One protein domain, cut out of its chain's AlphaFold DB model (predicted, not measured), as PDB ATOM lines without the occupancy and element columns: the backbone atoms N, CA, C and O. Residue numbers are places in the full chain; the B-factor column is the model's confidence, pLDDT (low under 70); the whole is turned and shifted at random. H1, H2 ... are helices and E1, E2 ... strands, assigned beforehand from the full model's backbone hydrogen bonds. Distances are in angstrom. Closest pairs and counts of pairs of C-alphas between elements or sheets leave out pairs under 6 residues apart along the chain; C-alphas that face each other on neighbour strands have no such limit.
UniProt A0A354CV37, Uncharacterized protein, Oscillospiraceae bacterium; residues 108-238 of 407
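Overview. This is residues 108 to 238 of the 407 residues of an uncharacterized protein of Oscillospiraceae bacterium (UniProt A0A354CV37). Helices H2 and H3 make a V, joined at its narrow end by a tight link; H1 packs in the open end and H4 crosses one side of the V, touching all three other helices. Two small strand hairpins lie on the outside: E3 and E4 over H3, with E3 next to the helix, and E1 and E2 on H2, with the turn at Gly 118 at one far end of the domain. The printed part has 131 residues with four named helices and four named strands, in the order E1 E2 H1 H2 H3 E3 E4 H4; each hairpin is a separate antiparallel sheet of two strands. The class is mixed, helices and strands, and the whole is compact, with a radius of gyration of the C-alphas of 14.8 A and spans of 47 by 35 by 27 A.

Arrangement. E1, residues 110 to 114, and E2, residues 120 to 124, form an antiparallel hairpin; N 111 and O 123 are within hydrogen-bond range at 2.8 A. The closest C-alphas of E2 and H2, residues 155 to 173, are those of Ile 123 and Asn 167, 6.3 A apart. H2 touches H3, residues 179 to 202, at a steep tilt of 51 degrees, opposite ways, closest at the C-alphas of Arg 166 and Ile 186, 6.3 A. H1, residues 139 to 148, forms a helical hairpin with H2 at a shallow tilt of 26 degrees; the closest C-alphas, of Val 146 and Asp 158, are 6.1 A apart. H1 touches residues 194 to 201 of H3, closest at the C-alphas of Ala 147 and Lys 198, 5.3 A. H4, residues 225 to 238, touches H2 about perpendicular at 76 degrees, with the C-alphas of Ile 169 and Val 232 closest at 6.5 A. H3 and H4 only just touch, with 3 pairs of C-alphas within 8 A. E3, residues 215 to 218, and E4, residues 221 to 224, form another antiparallel hairpin, with N 223 and O 216 2.8 A apart. The closest C-alphas of E3 and H3 are those of Val 218 and Asp 182, 5.4 A apart; E4 and H3 are apart. Every O i to N i+4 pair is within hydrogen-bond range in H1 and H4, 14 of 15 in H2 and 19 of 20 in H3.

Along the chain. E1 begins at C-alpha 110, (131.781, 255.964, 193.890). H3 is the longest helix, 34.3 A; H2 is 27.6 A, H4 20.0 A and H1 14.3 A long. H4 ends at C-alpha 238, (150.907, 248.802, 193.025).

Size, cuts and confidence. The C-alphas of Gly 118 and Gly 204 are the two farthest apart, 47.3 A. The printed part has no cut. The links E2 to H1 and H3 to E3 are long. Mean pLDDT of the printed part is 73.1; residues 108 to 138, 150 to 161 and 176 are under 70.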
ATOM      1  N   GLY A 108     132.544 259.078 200.188       33.84
ATOM      2  CA  GLY A 108     133.507 258.644 199.185       33.84
ATOM      3  C   GLY A 108     133.425 257.149 198.928       33.84
ATOM      4  O   GLY A 108     134.177 256.423 199.554       33.84
ATOM      5  N   TYR A 109     132.557 256.693 198.022       48.31
ATOM      6  CA  TYR A 109     132.522 255.278 197.609       48.31
ATOM      7  C   TYR A 109     132.091 255.054 196.150       48.31
ATOM      8  O   TYR A 109     131.861 253.921 195.748       48.31
ATOM      9  N   ASN A 110     132.016 256.100 195.327       46.25
ATOM     10  CA  ASN A 110     131.781 255.964 193.890       46.25
ATOM     11  C   ASN A 110     133.089 256.237 193.145       46.25
ATOM     12  O   ASN A 110     133.711 257.280 193.352       46.25
ATOM     13  N   ARG A 111     133.511 255.310 192.285       47.00
ATOM     14  CA  ARG A 111     134.660 255.492 191.397       47.00
ATOM     15  C   ARG A 111     134.147 255.732 189.986       47.00
ATOM     16  O   ARG A 111     133.527 254.844 189.408       47.00
ATOM     17  N   SER A 112     134.413 256.916 189.444       49.88
ATOM     18  CA  SER A 112     134.307 257.135 188.003       49.88
ATOM     19  C   SER A 112     135.489 256.440 187.331       49.88
ATOM     20  O   SER A 112     136.634 256.616 187.762       49.88
ATOM     21  N   VAL A 113     135.207 255.599 186.345       49.56
ATOM     22  CA  VAL A 113     136.205 254.883 185.551       49.56
ATOM     23  C   VAL A 113     136.047 255.329 184.113       49.56
ATOM     24  O   VAL A 113     134.952 255.227 183.564       49.56
ATOM     25  N   THR A 114     137.137 255.808 183.522       49.16
ATOM     26  CA  THR A 114     137.205 256.110 182.094       49.16
ATOM     27  C   THR A 114     137.809 254.906 181.383       49.16
ATOM     28  O   THR A 114     138.938 254.504 181.658       49.16
ATOM     29  N   ALA A 115     137.029 254.296 180.503       45.91
ATOM     30  CA  ALA A 115     137.443 253.185 179.670       45.91
ATOM     31  C   ALA A 115     138.409 253.643 178.564       45.91
ATOM     32  O   ALA A 115     138.504 254.826 178.236       45.91
ATOM     33  N   ALA A 116     139.107 252.682 177.951       41.00
ATOM     34  CA  ALA A 116     140.077 252.935 176.881       41.00
ATOM     35  C   ALA A 116     139.465 253.586 175.621       41.00
ATOM     36  O   ALA A 116     140.177 254.218 174.845       41.00
ATOM     37  N   ASP A 117     138.150 253.458 175.422       46.44
ATOM     38  CA  ASP A 117     137.396 254.120 174.348       46.44
ATOM     39  C   ASP A 117     136.963 255.559 174.702       46.44
ATOM     40  O   ASP A 117     136.274 256.209 173.917       46.44
ATOM     41  N   GLY A 118     137.351 256.065 175.878       42.19
ATOM     42  CA  GLY A 118     136.984 257.386 176.386       42.19
ATOM     43  C   GLY A 118     135.610 257.452 177.056       42.19
ATOM     44  O   GLY A 118     135.234 258.513 177.554       42.19
ATOM     45  N   SER A 119     134.855 256.350 177.100       48.00
ATOM     46  CA  SER A 119     133.577 256.299 177.815       48.00
ATOM     47  C   SER A 119     133.792 256.277 179.327       48.00
ATOM     48  O   SER A 119     134.755 255.692 179.814       48.00
ATOM     49  N   SER A 120     132.895 256.899 180.092       50.28
ATOM     50  CA  SER A 120     132.946 256.858 181.553       50.28
ATOM     51  C   SER A 120     131.773 256.077 182.131       50.28
ATOM     52  O   SER A 120     130.646 256.127 181.635       50.28
ATOM     53  N   PHE A 121     132.037 255.325 183.195       52.16
ATOM     54  CA  PHE A 121     130.999 254.673 183.982       52.16
ATOM     55  C   PHE A 121     131.324 254.747 185.471       52.16
ATOM     56  O   PHE A 121     132.478 254.856 185.883       52.16
ATOM     57  N   THR A 122     130.281 254.713 186.299       53.47
ATOM     58  CA  THR A 122     130.425 254.812 187.753       53.47
ATOM     59  C   THR A 122     130.324 253.437 188.395       53.47
ATOM     60  O   THR A 122     129.328 252.733 188.231       53.47
ATOM     61  N   ILE A 123     131.329 253.087 189.190       52.91
ATOM     62  CA  ILE A 123     131.341 251.903 190.045       52.91
ATOM     63  C   ILE A 123     130.984 252.325 191.463       52.91
ATOM     64  O   ILE A 123     131.584 253.250 192.008       52.91
ATOM     65  N   ARG A 124     130.016 251.635 192.070       51.47
ATOM     66  CA  ARG A 124     129.570 251.896 193.444       51.47
ATOM     67  C   ARG A 124     130.151 250.864 194.395       51.47
ATOM     68  O   ARG A 124     129.843 249.680 194.268       51.47
ATOM     69  N   TYR A 125     130.946 251.307 195.360       47.38
ATOM     70  CA  TYR A 125     131.393 250.483 196.478       47.38
ATOM     71  C   TYR A 125     130.331 250.482 197.575       47.38
ATOM     72  O   TYR A 125     129.770 251.519 197.928       47.38
ATOM     73  N   THR A 126     130.052 249.301 198.116       46.25
ATOM     74  CA  THR A 126     129.097 249.128 199.213       46.25
ATOM     75  C   THR A 126     129.876 249.077 200.523       46.25
ATOM     76  O   THR A 126     130.797 248.273 200.652       46.25
ATOM     77  N   TYR A 127     129.544 249.954 201.474       41.69
ATOM     78  CA  TYR A 127     130.260 250.078 202.746       41.69
ATOM     79  C   TYR A 127     129.459 249.463 203.895       41.69
ATOM     80  O   TYR A 127     128.322 249.862 204.141       41.69
ATOM     81  N   ASP A 128     130.079 248.537 204.624       44.16
ATOM     82  CA  ASP A 128     129.597 248.079 205.925       44.16
ATOM     83  C   ASP A 128     130.329 248.853 207.038       44.16
ATOM     84  O   ASP A 128     131.541 248.709 207.238       44.16
ATOM     85  N   ARG A 129     129.576 249.713 207.739       36.34
ATOM     86  CA  ARG A 129     130.075 250.610 208.796       36.34
ATOM     87  C   ARG A 129     130.575 249.866 210.029       36.34
ATOM     88  O   ARG A 129     131.436 250.405 210.723       36.34
ATOM     89  N   GLU A 130     130.036 248.684 210.316       36.44
ATOM     90  CA  GLU A 130     130.297 247.989 211.581       36.44
ATOM     91  C   GLU A 130     131.617 247.226 211.566       36.44
ATOM     92  O   GLU A 130     132.241 247.050 212.609       36.44
ATOM     93  N   ASN A 131     132.091 246.845 210.380       37.97
ATOM     94  CA  ASN A 131     133.245 245.971 210.271       37.97
ATOM     95  C   ASN A 131     134.564 246.709 209.996       37.97
ATOM     96  O   ASN A 131     135.598 246.207 210.411       37.97
ATOM     97  N   ARG A 132     134.594 247.893 209.350       36.88
ATOM     98  CA  ARG A 132     135.860 248.580 208.947       36.88
ATOM     99  C   ARG A 132     136.925 247.617 208.374       36.88
ATOM    100  O   ARG A 132     138.121 247.860 208.509       36.88
ATOM    101  N   LEU A 133     136.512 246.499 207.789       37.78
ATOM    102  CA  LEU A 133     137.436 245.396 207.602       37.78
ATOM    103  C   LEU A 133     138.290 245.655 206.352       37.78
ATOM    104  O   LEU A 133     137.794 246.087 205.305       37.78
ATOM    105  N   GLU A 134     139.591 245.427 206.518       42.19
ATOM    106  CA  GLU A 134     140.659 245.412 205.515       42.19
ATOM    107  C   GLU A 134     140.376 244.343 204.443       42.19
ATOM    108  O   GLU A 134     141.031 243.317 204.361       42.19
ATOM    109  N   TYR A 135     139.345 244.533 203.619       49.81
ATOM    110  CA  TYR A 135     138.917 243.530 202.633       49.81
ATOM    111  C   TYR A 135     139.538 243.713 201.243       49.81
ATOM    112  O   TYR A 135     139.076 243.108 200.275       49.81
ATOM    113  N   ARG A 136     140.548 244.582 201.129       47.66
ATOM    114  CA  ARG A 136     141.351 244.728 199.907       47.66
ATOM    115  C   ARG A 136     142.567 243.808 199.891       47.66
ATOM    116  O   ARG A 136     143.144 243.629 198.826       47.66
ATOM    117  N   ASP A 137     142.922 243.228 201.034       49.12
ATOM    118  CA  ASP A 137     144.153 242.468 201.162       49.12
ATOM    119  C   ASP A 137     143.858 240.983 200.931       49.12
ATOM    120  O   ASP A 137     143.191 240.324 201.728       49.12
ATOM    121  N   ASN A 138     144.368 240.470 199.806       64.94
ATOM    122  CA  ASN A 138     144.358 239.060 199.419       64.94
ATOM    123  C   ASN A 138     142.947 238.475 199.207       64.94
ATOM    124  O   ASN A 138     142.409 237.739 200.046       64.94
ATOM    125  N   TYR A 139     142.355 238.749 198.037       74.44
ATOM    126  CA  TYR A 139     141.015 238.261 197.684       74.44
ATOM    127  C   TYR A 139     140.860 236.750 197.778       74.44
ATOM    128  O   TYR A 139     139.793 236.262 198.160       74.44
ATOM    129  N   LEU A 140     141.914 236.001 197.458       75.62
ATOM    130  CA  LEU A 140     141.896 234.548 197.573       75.62
ATOM    131  C   LEU A 140     141.748 234.108 199.037       75.62
ATOM    132  O   LEU A 140     140.950 233.214 199.321       75.62
ATOM    133  N   SER A 141     142.441 234.764 199.972       76.25
ATOM    134  CA  SER A 141     142.261 234.514 201.410       76.25
ATOM    135  C   SER A 141     140.833 234.830 201.856       76.25
ATOM    136  O   SER A 141     140.193 233.999 202.498       76.25
ATOM    137  N   GLY A 142     140.289 235.977 201.437       74.94
ATOM    138  CA  GLY A 142     138.905 236.349 201.740       74.94
ATOM    139  C   GLY A 142     137.884 235.331 201.222       74.94
ATOM    140  O   GLY A 142     136.960 234.944 201.937       74.94
ATOM    141  N   MET A 143     138.072 234.822 200.001       79.25
ATOM    142  CA  MET A 143     137.213 233.774 199.436       79.25
ATOM    143  C   MET A 143     137.341 232.436 200.170       79.25
ATOM    144  O   MET A 143     136.333 231.749 200.346       79.25
ATOM    145  N   LYS A 144     138.546 232.060 200.619       79.56
ATOM    146  CA  LYS A 144     138.763 230.869 201.456       79.56
ATOM    147  C   LYS A 144     138.022 230.990 202.787       79.56
ATOM    148  O   LYS A 144     137.351 230.040 203.192       79.56
ATOM    149  N   ASP A 145     138.085 232.154 203.423       77.12
ATOM    150  CA  ASP A 145     137.382 232.417 204.679       77.12
ATOM    151  C   ASP A 145     135.866 232.329 204.501       77.12
ATOM    152  O   ASP A 145     135.192 231.669 205.289       77.12
ATOM    153  N   VAL A 146     135.327 232.941 203.443       76.69
ATOM    154  CA  VAL A 146     133.902 232.846 203.083       76.69
ATOM    155  C   VAL A 146     133.497 231.393 202.806       76.69
ATOM    156  O   VAL A 146     132.441 230.937 203.244       76.69
ATOM    157  N   ALA A 147     134.346 230.619 202.127       80.12
ATOM    158  CA  ALA A 147     134.078 229.214 201.841       80.12
ATOM    159  C   ALA A 147     134.015 228.336 203.102       80.12
ATOM    160  O   ALA A 147     133.223 227.393 203.133       80.12
ATOM    161  N   GLY A 148     134.826 228.642 204.121       76.50
ATOM    162  CA  GLY A 148     134.907 227.886 205.374       76.50
ATOM    163  C   GLY A 148     133.836 228.221 206.421       76.50
ATOM    164  O   GLY A 148     133.711 227.491 207.406       76.50
ATOM    165  N   ARG A 149     133.063 229.300 206.242       71.88
ATOM    166  CA  ARG A 149     132.027 229.742 207.197       71.88
ATOM    167  C   ARG A 149     130.703 229.007 207.009       71.88
ATOM    168  O   ARG A 149     130.353 228.583 205.903       71.88
ATOM    169  N   LYS A 150     129.911 228.904 208.084       62.09
ATOM    170  CA  LYS A 150     128.509 228.488 207.952       62.09
ATOM    171  C   LYS A 150     127.683 229.674 207.430       62.09
ATOM    172  O   LYS A 150     127.924 230.804 207.850       62.09
ATOM    173  N   PRO A 151     126.664 229.442 206.579       51.25
ATOM    174  CA  PRO A 151     125.823 230.513 206.024       51.25
ATOM    175  C   PRO A 151     125.133 231.414 207.065       51.25
ATOM    176  O   PRO A 151     124.738 232.529 206.744       51.25
ATOM    177  N   SER A 152     124.975 230.934 208.302       48.06
ATOM    178  CA  SER A 152     124.365 231.653 209.426       48.06
ATOM    179  C   SER A 152     125.270 232.693 210.086       48.06
ATOM    180  O   SER A 152     124.772 233.508 210.855       48.06
ATOM    181  N   ASP A 153     126.582 232.643 209.846       56.56
ATOM    182  CA  ASP A 153     127.544 233.303 210.735       56.56
ATOM    183  C   ASP A 153     127.731 234.788 210.398       56.56
ATOM    184  O   ASP A 153     127.905 235.597 211.306       56.56
ATOM    185  N   ASN A 154     127.678 235.164 209.112       55.44
ATOM    186  CA  ASN A 154     127.676 236.563 208.666       55.44
ATOM    187  C   ASN A 154     127.329 236.682 207.161       55.44
ATOM    188  O   ASN A 154     128.242 236.758 206.333       55.44
ATOM    189  N   PRO A 155     126.042 236.730 206.772       55.09
ATOM    190  CA  PRO A 155     125.642 236.838 205.363       55.09
ATOM    191  C   PRO A 155     126.076 238.153 204.683       55.09
ATOM    192  O   PRO A 155     126.181 238.204 203.457       55.09
ATOM    193  N   ASN A 156     126.375 239.208 205.452       55.75
ATOM    194  CA  ASN A 156     126.824 240.494 204.911       55.75
ATOM    195  C   ASN A 156     128.284 240.452 204.439       55.75
ATOM    196  O   ASN A 156     128.633 241.132 203.472       55.75
ATOM    197  N   ALA A 157     129.132 239.641 205.079       55.34
ATOM    198  CA  ALA A 157     130.540 239.520 204.708       55.34
ATOM    199  C   ALA A 157     130.707 238.951 203.289       55.34
ATOM    200  O   ALA A 157     131.449 239.517 202.486       55.34
ATOM    201  N   ASP A 158     129.972 237.888 202.954       62.03
ATOM    202  CA  ASP A 158     130.001 237.251 201.630       62.03
ATOM    203  C   ASP A 158     129.602 238.243 200.530       62.03
ATOM    204  O   ASP A 158     130.271 238.356 199.499       62.03
ATOM    205  N   PHE A 159     128.540 239.018 200.777       64.06
ATOM    206  CA  PHE A 159     128.078 240.058 199.863       64.06
ATOM    207  C   PHE A 159     129.131 241.158 199.662       64.06
ATOM    208  O   PHE A 159     129.374 241.575 198.526       64.06
ATOM    209  N   CYS A 160     129.788 241.604 200.737       63.41
ATOM    210  CA  CYS A 160     130.825 242.634 200.663       63.41
ATOM    211  C   CYS A 160     132.051 242.162 199.867       63.41
ATOM    212  O   CYS A 160     132.504 242.886 198.979       63.41
ATOM    213  N   TYR A 161     132.545 240.940 200.107       67.06
ATOM    214  CA  TYR A 161     133.659 240.367 199.338       67.06
ATOM    215  C   TYR A 161     133.316 240.222 197.856       67.06
ATOM    216  O   TYR A 161     134.064 240.694 196.999       67.06
ATOM    217  N   ALA A 162     132.164 239.621 197.547       71.44
ATOM    218  CA  ALA A 162     131.713 239.442 196.171       71.44
ATOM    219  C   ALA A 162     131.549 240.787 195.447       71.44
ATOM    220  O   ALA A 162     131.920 240.918 194.278       71.44
ATOM    221  N   SER A 163     131.013 241.799 196.137       70.00
ATOM    222  CA  SER A 163     130.830 243.131 195.565       70.00
ATOM    223  C   SER A 163     132.158 243.840 195.324       70.00
ATOM    224  O   SER A 163     132.334 244.402 194.248       70.00
ATOM    225  N   ASN A 164     133.088 243.813 196.281       71.94
ATOM    226  CA  ASN A 164     134.370 244.508 196.160       71.94
ATOM    227  C   ASN A 164     135.252 243.888 195.074       71.94
ATOM    228  O   ASN A 164     135.749 244.619 194.223       71.94
ATOM    229  N   ILE A 165     135.359 242.554 195.037       78.69
ATOM    230  CA  ILE A 165     136.081 241.828 193.980       78.69
ATOM    231  C   ILE A 165     135.524 242.196 192.607       78.69
ATOM    232  O   ILE A 165     136.268 242.549 191.693       78.69
ATOM    233  N   ARG A 166     134.195 242.141 192.458       83.56
ATOM    234  CA  ARG A 166     133.544 242.484 191.197       83.56
ATOM    235  C   ARG A 166     133.832 243.927 190.802       83.56
ATOM    236  O   ARG A 166     134.187 244.169 189.658       83.56
ATOM    237  N   ASN A 167     133.672 244.864 191.727       75.81
ATOM    238  CA  ASN A 167     133.876 246.284 191.467       75.81
ATOM    239  C   ASN A 167     135.313 246.586 191.041       75.81
ATOM    240  O   ASN A 167     135.507 247.330 190.083       75.81
ATOM    241  N   ASP A 168     136.302 245.977 191.689       78.56
ATOM    242  CA  ASP A 168     137.697 246.181 191.319       78.56
ATOM    243  C   ASP A 168     137.984 245.578 189.939       78.56
ATOM    244  O   ASP A 168     138.493 246.300 189.082       78.56
ATOM    245  N   ILE A 169     137.545 244.343 189.650       86.06
ATOM    246  CA  ILE A 169     137.667 243.742 188.305       86.06
ATOM    247  C   ILE A 169     137.033 244.641 187.237       86.06
ATOM    248  O   ILE A 169     137.681 244.938 186.233       86.06
ATOM    249  N   LEU A 170     135.796 245.100 187.452       81.69
ATOM    250  CA  LEU A 170     135.109 245.998 186.521       81.69
ATOM    251  C   LEU A 170     135.902 247.297 186.321       81.69
ATOM    252  O   LEU A 170     136.002 247.784 185.200       81.69
ATOM    253  N   SER A 171     136.500 247.838 187.387       76.69
ATOM    254  CA  SER A 171     137.263 249.090 187.326       76.69
ATOM    255  C   SER A 171     138.536 249.006 186.500       76.69
ATOM    256  O   SER A 171     139.002 250.024 185.995       76.69
ATOM    257  N   TYR A 172     139.105 247.809 186.398       78.88
ATOM    258  CA  TYR A 172     140.334 247.573 185.660       78.88
ATOM    259  C   TYR A 172     140.055 247.129 184.234       78.88
ATOM    260  O   TYR A 172     140.688 247.615 183.306       78.88
ATOM    261  N   PHE A 173     139.137 246.186 184.056       83.38
ATOM    262  CA  PHE A 173     139.090 245.388 182.836       83.38
ATOM    263  C   PHE A 173     137.864 245.650 181.974       83.38
ATOM    264  O   PHE A 173     137.889 245.286 180.800       83.38
ATOM    265  N   SER A 174     136.813 246.270 182.514       79.31
ATOM    266  CA  SER A 174     135.575 246.519 181.776       79.31
ATOM    267  C   SER A 174     135.558 247.878 181.088       79.31
ATOM    268  O   SER A 174     136.157 248.850 181.542       79.31
ATOM    269  N   THR A 175     134.796 247.951 180.001       72.31
ATOM    270  CA  THR A 175     134.422 249.198 179.326       72.31
ATOM    271  C   THR A 175     132.953 249.512 179.597       72.31
ATOM    272  O   THR A 175     132.212 248.640 180.064       72.31
ATOM    273  N   ALA A 176     132.480 250.717 179.263       69.25
ATOM    274  CA  ALA A 176     131.055 251.028 179.402       69.25
ATOM    275  C   ALA A 176     130.174 250.048 178.603       69.25
ATOM    276  O   ALA A 176     129.119 249.629 179.083       69.25
ATOM    277  N   SER A 177     130.636 249.626 177.420       72.31
ATOM    278  CA  SER A 177     129.910 248.684 176.562       72.31
ATOM    279  C   SER A 177     129.885 247.249 177.110       72.31
ATOM    280  O   SER A 177     128.875 246.557 176.966       72.31
ATOM    281  N   SER A 178     130.954 246.800 177.778       76.69
ATOM    282  CA  SER A 178     131.057 245.432 178.307       76.69
ATOM    283  C   SER A 178     130.541 245.291 179.744       76.69
ATOM    284  O   SER A 178     130.152 244.193 180.146       76.69
ATOM    285  N   CYS A 179     130.463 246.385 180.508       76.38
ATOM    286  CA  CYS A 179     130.226 246.393 181.957       76.38
ATOM    287  C   CYS A 179     129.006 245.569 182.402       76.38
ATOM    288  O   CYS A 179     129.096 244.781 183.347       76.38
ATOM    289  N   ALA A 180     127.866 245.682 181.713       77.56
ATOM    290  CA  ALA A 180     126.658 244.936 182.081       77.56
ATOM    291  C   ALA A 180     126.808 243.416 181.874       77.56
ATOM    292  O   ALA A 180     126.281 242.622 182.662       77.56
ATOM    293  N   GLY A 181     127.514 243.009 180.815       79.50
ATOM    294  CA  GLY A 181     127.838 241.610 180.540       79.50
ATOM    295  C   GLY A 181     128.871 241.074 181.527       79.50
ATOM    296  O   GLY A 181     128.626 240.061 182.186       79.50
ATOM    297  N   ASP A 182     129.964 241.815 181.700       82.88
ATOM    298  CA  ASP A 182     131.059 241.486 182.611       82.88
ATOM    299  C   ASP A 182     130.554 241.343 184.054       82.88
ATOM    300  O   ASP A 182     130.874 240.368 184.727       82.88
ATOM    301  N   THR A 183     129.665 242.232 184.511       81.44
ATOM    302  CA  THR A 183     129.026 242.158 185.839       81.44
ATOM    303  C   THR A 183     128.391 240.788 186.088       81.44
ATOM    304  O   THR A 183     128.607 240.177 187.139       81.44
ATOM    305  N   LYS A 184     127.615 240.283 185.119       84.25
ATOM    306  CA  LYS A 184     126.943 238.980 185.223       84.25
ATOM    307  C   LYS A 184     127.954 237.837 185.182       84.25
ATOM    308  O   LYS A 184     127.858 236.917 185.996       84.25
ATOM    309  N   ALA A 185     128.922 237.909 184.267       89.38
ATOM    310  CA  ALA A 185     129.958 236.894 184.103       89.38
ATOM    311  C   ALA A 185     130.817 236.750 185.370       89.38
ATOM    312  O   ALA A 185     131.006 235.637 185.861       89.38
ATOM    313  N   ILE A 186     131.256 237.867 185.955       88.81
ATOM    314  CA  ILE A 186     132.069 237.903 187.175       88.81
ATOM    315  C   ILE A 186     131.283 237.366 188.373       88.81
ATOM    316  O   ILE A 186     131.811 236.562 189.136       88.81
ATOM    317  N   SER A 187     130.012 237.751 188.543       86.44
ATOM    318  CA  SER A 187     129.185 237.213 189.635       86.44
ATOM    319  C   SER A 187     128.951 235.704 189.511       86.44
ATOM    320  O   SER A 187     128.967 234.997 190.520       86.44
ATOM    321  N   LEU A 188     128.777 235.182 188.294       88.44
ATOM    322  CA  LEU A 188     128.687 233.737 188.072       88.44
ATOM    323  C   LEU A 188     130.020 233.035 188.374       88.44
ATOM    324  O   LEU A 188     130.027 232.024 189.077       88.44
ATOM    325  N   ALA A 189     131.134 233.584 187.886       93.50
ATOM    326  CA  ALA A 189     132.469 233.046 188.124       93.50
ATOM    327  C   ALA A 189     132.814 233.026 189.617       93.50
ATOM    328  O   ALA A 189     133.227 231.989 190.124       93.50
ATOM    329  N   TYR A 190     132.536 234.102 190.356       89.56
ATOM    330  CA  TYR A 190     132.719 234.145 191.808       89.56
ATOM    331  C   TYR A 190     131.983 232.995 192.511       89.56
ATOM    332  O   TYR A 190     132.576 232.261 193.301       89.56
ATOM    333  N   ASN A 191     130.705 232.783 192.182       87.56
ATOM    334  CA  ASN A 191     129.904 231.717 192.784       87.56
ATOM    335  C   ASN A 191     130.415 230.314 192.423       87.56
ATOM    336  O   ASN A 191     130.356 229.406 193.254       87.56
ATOM    337  N   ASN A 192     130.901 230.120 191.198       92.44
ATOM    338  CA  ASN A 192     131.479 228.850 190.764       92.44
ATOM    339  C   ASN A 192     132.818 228.581 191.458       92.44
ATOM    340  O   ASN A 192     132.993 227.506 192.033       92.44
ATOM    341  N   ALA A 193     133.698 229.580 191.515       92.62
ATOM    342  CA  ALA A 193     134.960 229.503 192.235       92.62
ATOM    343  C   ALA A 193     134.727 229.206 193.721       92.62
ATOM    344  O   ALA A 193     135.379 228.334 194.285       92.62
ATOM    345  N   LEU A 194     133.735 229.843 194.348       88.12
ATOM    346  CA  LEU A 194     133.397 229.581 195.745       88.12
ATOM    347  C   LEU A 194     132.940 228.130 195.979       88.12
ATOM    348  O   LEU A 194     133.293 227.532 196.995       88.12
ATOM    349  N   LYS A 195     132.185 227.536 195.044       90.44
ATOM    350  CA  LYS A 195     131.811 226.110 195.109       90.44
ATOM    351  C   LYS A 195     133.030 225.199 194.974       90.44
ATOM    352  O   LYS A 195     133.139 224.237 195.728       90.44
ATOM    353  N   GLU A 196     133.941 225.507 194.055       93.50
ATOM    354  CA  GLU A 196     135.186 224.751 193.885       93.50
ATOM    355  C   GLU A 196     136.067 224.817 195.137       93.50
ATOM    356  O   GLU A 196     136.552 223.784 195.589       93.50
ATOM    357  N   ILE A 197     136.215 225.997 195.748       90.50
ATOM    358  CA  ILE A 197     136.965 226.170 197.001       90.50
ATOM    359  C   ILE A 197     136.326 225.337 198.119       90.50
ATOM    360  O   ILE A 197     137.034 224.622 198.825       90.50
ATOM    361  N   LYS A 198     134.994 225.372 198.261       89.75
ATOM    362  CA  LYS A 198     134.271 224.553 199.252       89.75
ATOM    363  C   LYS A 198     134.522 223.058 199.053       89.75
ATOM    364  O   LYS A 198     134.768 222.354 200.030       89.75
ATOM    365  N   GLN A 199     134.511 222.587 197.807       91.44
ATOM    366  CA  GLN A 199     134.834 221.195 197.494       91.44
ATOM    367  C   GLN A 199     136.299 220.872 197.817       91.44
ATOM    368  O   GLN A 199     136.569 219.881 198.483       91.44
ATOM    369  N   ASN A 200     137.240 221.735 197.429       92.00
ATOM    370  CA  ASN A 200     138.663 221.560 197.720       92.00
ATOM    371  C   ASN A 200     138.947 221.479 199.232       92.00
ATOM    372  O   ASN A 200     139.805 220.702 199.647       92.00
ATOM    373  N   ILE A 201     138.229 222.263 200.047       89.50
ATOM    374  CA  ILE A 201     138.289 222.191 201.515       89.50
ATOM    375  C   ILE A 201     137.757 220.840 202.007       89.50
ATOM    376  O   ILE A 201     138.407 220.199 202.830       89.50
ATOM    377  N   ALA A 202     136.604 220.393 201.500       89.50
ATOM    378  CA  ALA A 202     136.023 219.098 201.862       89.50
ATOM    379  C   ALA A 202     136.938 217.917 201.483       89.50
ATOM    380  O   ALA A 202     137.009 216.936 202.220       89.50
ATOM    381  N   ASP A 203     137.685 218.052 200.386       91.69
ATOM    382  CA  ASP A 203     138.672 217.077 199.913       91.69
ATOM    383  C   ASP A 203     140.011 217.146 200.682       91.69
ATOM    384  O   ASP A 203     140.927 216.376 200.395       91.69
ATOM    385  N   GLY A 204     140.158 218.068 201.642       89.00
ATOM    386  CA  GLY A 204     141.353 218.193 202.478       89.00
ATOM    387  C   GLY A 204     142.574 218.792 201.774       89.00
ATOM    388  O   GLY A 204     143.703 218.531 202.190       89.00
ATOM    389  N   LYS A 205     142.390 219.585 200.708       87.81
ATOM    390  CA  LYS A 205     143.514 220.249 200.029       87.81
ATOM    391  C   LYS A 205     144.143 221.327 200.912       87.81
ATOM    392  O   LYS A 205     143.445 222.194 201.432       87.81
ATOM    393  N   GLU A 206     145.474 221.319 200.992       82.62
ATOM    394  CA  GLU A 206     146.258 222.287 201.772       82.62
ATOM    395  C   GLU A 206     146.040 223.732 201.293       82.62
ATOM    396  O   GLU A 206     145.784 224.628 202.103       82.62
ATOM    397  N   ASN A 207     146.043 223.943 199.969       81.44
ATOM    398  CA  ASN A 207     145.696 225.222 199.363       81.44
ATOM    399  C   ASN A 207     144.409 225.126 198.517       81.44
ATOM    400  O   ASN A 207     144.463 224.763 197.342       81.44
ATOM    401  N   PRO A 208     143.232 225.443 199.087       80.88
ATOM    402  CA  PRO A 208     141.953 225.235 198.413       80.88
ATOM    403  C   PRO A 208     141.655 226.259 197.309       80.88
ATOM    404  O   PRO A 208     140.692 226.072 196.562       80.88
ATOM    405  N   VAL A 209     142.459 227.321 197.202       80.38
ATOM    406  CA  VAL A 209     142.348 228.354 196.161       80.38
ATOM    407  C   VAL A 209     143.313 228.137 194.994       80.38
ATOM    408  O   VAL A 209     143.169 228.785 193.959       80.38
ATOM    409  N   ASP A 210     144.274 227.220 195.124       77.69
ATOM    410  CA  ASP A 210     145.170 226.872 194.024       77.69
ATOM    411  C   ASP A 210     144.498 225.885 193.064       77.69
ATOM    412  O   ASP A 210     143.819 224.936 193.464       77.69
ATOM    413  N   GLY A 211     144.706 226.102 191.763       75.56
ATOM    414  CA  GLY A 211     144.205 225.206 190.721       75.56
ATOM    415  C   GLY A 211     142.691 225.268 190.505       75.56
ATOM    416  O   GLY A 211     142.110 224.281 190.045       75.56
ATOM    417  N   LEU A 212     142.049 226.403 190.820       89.12
ATOM    418  CA  LEU A 212     140.662 226.655 190.417       89.12
ATOM    419  C   LEU A 212     140.528 226.504 188.901       89.12
ATOM    420  O   LEU A 212     141.353 227.008 188.139       89.12
ATOM    421  N   LYS A 213     139.481 225.810 188.461       92.75
ATOM    422  CA  LYS A 213     139.163 225.574 187.045       92.75
ATOM    423  C   LYS A 213     138.194 226.610 186.497       92.75
ATOM    424  O   LYS A 213     138.086 226.741 185.280       92.75
ATOM    425  N   THR A 214     137.496 227.327 187.377       96.25
ATOM    426  CA  THR A 214     136.572 228.396 187.001       96.25
ATOM    427  C   THR A 214     137.254 229.395 186.068       96.25
ATOM    428  O   THR A 214     138.295 229.970 186.393       96.25
ATOM    429  N   THR A 215     136.623 229.636 184.922       97.25
ATOM    430  CA  THR A 215     137.017 230.668 183.965       97.25
ATOM    431  C   THR A 215     135.983 231.784 183.907       97.25
ATOM    432  O   THR A 215     134.820 231.610 184.280       97.25
ATOM    433  N   VAL A 216     136.414 232.951 183.438       96.25
ATOM    434  CA  VAL A 216     135.549 234.104 183.181       96.25
ATOM    435  C   VAL A 216     136.048 234.846 181.952       96.25
ATOM    436  O   VAL A 216     137.252 234.976 181.754       96.25
ATOM    437  N   THR A 217     135.135 235.348 181.131       94.75
ATOM    438  CA  THR A 217     135.476 236.286 180.058       94.75
ATOM    439  C   THR A 217     135.117 237.689 180.522       94.75
ATOM    440  O   THR A 217     133.975 237.922 180.916       94.75
ATOM    441  N   VAL A 218     136.090 238.599 180.497       88.88
ATOM    442  CA  VAL A 218     135.919 240.014 180.852       88.88
ATOM    443  C   VAL A 218     136.449 240.847 179.699       88.88
ATOM    444  O   VAL A 218     137.597 240.661 179.289       88.88
ATOM    445  N   ASN A 219     135.598 241.718 179.152       83.06
ATOM    446  CA  ASN A 219     135.922 242.568 178.003       83.06
ATOM    447  C   ASN A 219     136.579 241.791 176.840       83.06
ATOM    448  O   ASN A 219     137.606 242.176 176.291       83.06
ATOM    449  N   GLY A 220     136.003 240.630 176.509       86.69
ATOM    450  CA  GLY A 220     136.464 239.766 175.417       86.69
ATOM    451  C   GLY A 220     137.665 238.865 175.735       86.69
ATOM    452  O   GLY A 220     137.880 237.889 175.018       86.69
ATOM    453  N   THR A 221     138.395 239.102 176.828       90.50
ATOM    454  CA  THR A 221     139.545 238.276 177.230       90.50
ATOM    455  C   THR A 221     139.114 237.188 178.204       90.50
ATOM    456  O   THR A 221     138.428 237.461 179.189       90.50
ATOM    457  N   THR A 222     139.517 235.939 177.951       94.88
ATOM    458  CA  THR A 222     139.215 234.808 178.843       94.88
ATOM    459  C   THR A 222     140.323 234.599 179.868       94.88
ATOM    460  O   THR A 222     141.499 234.473 179.529       94.88
ATOM    461  N   TRP A 223     139.921 234.501 181.129       94.81
ATOM    462  CA  TRP A 223     140.788 234.351 182.284       94.81
ATOM    463  C   TRP A 223     140.481 233.062 183.030       94.81
ATOM    464  O   TRP A 223     139.320 232.662 183.161       94.81
ATOM    465  N   ASN A 224     141.517 232.456 183.606       94.44
ATOM    466  CA  ASN A 224     141.312 231.647 184.797       94.44
ATOM    467  C   ASN A 224     140.972 232.598 185.956       94.44
ATOM    468  O   ASN A 224     141.646 233.610 186.136       94.44
ATOM    469  N   PHE A 225     139.940 232.300 186.746       92.75
ATOM    470  CA  PHE A 225     139.474 233.240 187.769       92.75
ATOM    471  C   PHE A 225     140.532 233.507 188.851       92.75
ATOM    472  O   PHE A 225     140.667 234.640 189.296       92.75
ATOM    473  N   SER A 226     141.340 232.505 189.222       90.44
ATOM    474  CA  SER A 226     142.429 232.701 190.193       90.44
ATOM    475  C   SER A 226     143.547 233.597 189.652       90.44
ATOM    476  O   SER A 226     144.078 234.430 190.382       90.44
ATOM    477  N   GLU A 227     143.868 233.470 188.362       92.38
ATOM    478  CA  GLU A 227     144.835 234.324 187.666       92.38
ATOM    479  C   GLU A 227     144.333 235.775 187.593       92.38
ATOM    480  O   GLU A 227     145.085 236.702 187.901       92.38
ATOM    481  N   LEU A 228     143.048 235.975 187.275       93.25
ATOM    482  CA  LEU A 228     142.419 237.299 187.278       93.25
ATOM    483  C   LEU A 228     142.483 237.944 188.666       93.25
ATOM    484  O   LEU A 228     142.885 239.097 188.774       93.25
ATOM    485  N   LEU A 229     142.145 237.210 189.731       89.94
ATOM    486  CA  LEU A 229     142.201 237.741 191.097       89.94
ATOM    487  C   LEU A 229     143.620 238.142 191.504       89.94
ATOM    488  O   LEU A 229     143.803 239.248 192.000       89.94
ATOM    489  N   LYS A 230     144.627 237.304 191.224       90.31
ATOM    490  CA  LYS A 230     146.041 237.640 191.481       90.31
ATOM    491  C   LYS A 230     146.475 238.895 190.724       90.31
ATOM    492  O   LYS A 230     147.204 239.723 191.259       90.31
ATOM    493  N   THR A 231     145.989 239.050 189.495       92.62
ATOM    494  CA  THR A 231     146.257 240.235 188.678       92.62
ATOM    495  C   THR A 231     145.629 241.487 189.294       92.62
ATOM    496  O   THR A 231     146.290 242.518 189.396       92.62
ATOM    497  N   VAL A 232     144.375 241.409 189.753       88.44
ATOM    498  CA  VAL A 232     143.691 242.524 190.431       88.44
ATOM    499  C   VAL A 232     144.383 242.869 191.750       88.44
ATOM    500  O   VAL A 232     144.583 244.048 192.025       88.44
ATOM    501  N   ASP A 233     144.779 241.868 192.539       86.81
ATOM    502  CA  ASP A 233     145.522 242.061 193.790       86.81
ATOM    503  C   ASP A 233     146.833 242.810 193.525       86.81
ATOM    504  O   ASP A 233     147.110 243.811 194.187       86.81
ATOM    505  N   LYS A 234     147.590 242.409 192.493       90.69
ATOM    506  CA  LYS A 234     148.823 243.101 192.104       90.69
ATOM    507  C   LYS A 234     148.559 244.540 191.660       90.69
ATOM    508  O   LYS A 234     149.229 245.458 192.118       90.69
ATOM    509  N   MET A 235     147.543 244.767 190.829       87.69
ATOM    510  CA  MET A 235     147.125 246.123 190.441       87.69
ATOM    511  C   MET A 235     146.750 246.975 191.661       87.69
ATOM    512  O   MET A 235     147.108 248.152 191.742       87.69
ATOM    513  N   ASN A 236     146.034 246.387 192.619       82.56
ATOM    514  CA  ASN A 236     145.625 247.042 193.853       82.56
ATOM    515  C   ASN A 236     146.826 247.395 194.732       82.56
ATOM    516  O   ASN A 236     146.858 248.514 195.239       82.56
ATOM    517  N   GLU A 237     147.784 246.487 194.901       84.62
ATOM    518  CA  GLU A 237     149.032 246.707 195.637       84.62
ATOM    519  C   GLU A 237     149.825 247.869 195.023       84.62
ATOM    520  O   GLU A 237     150.128 248.851 195.706       84.62
ATOM    521  N   SER A 238     150.074 247.815 193.712       89.56
ATOM    522  CA  SER A 238     150.907 248.802 193.025       89.56
ATOM    523  C   SER A 238     150.263 250.190 192.956       89.56
ATOM    524  O   SER A 238     150.984 251.181 192.884       89.56
TER     525      SER A 238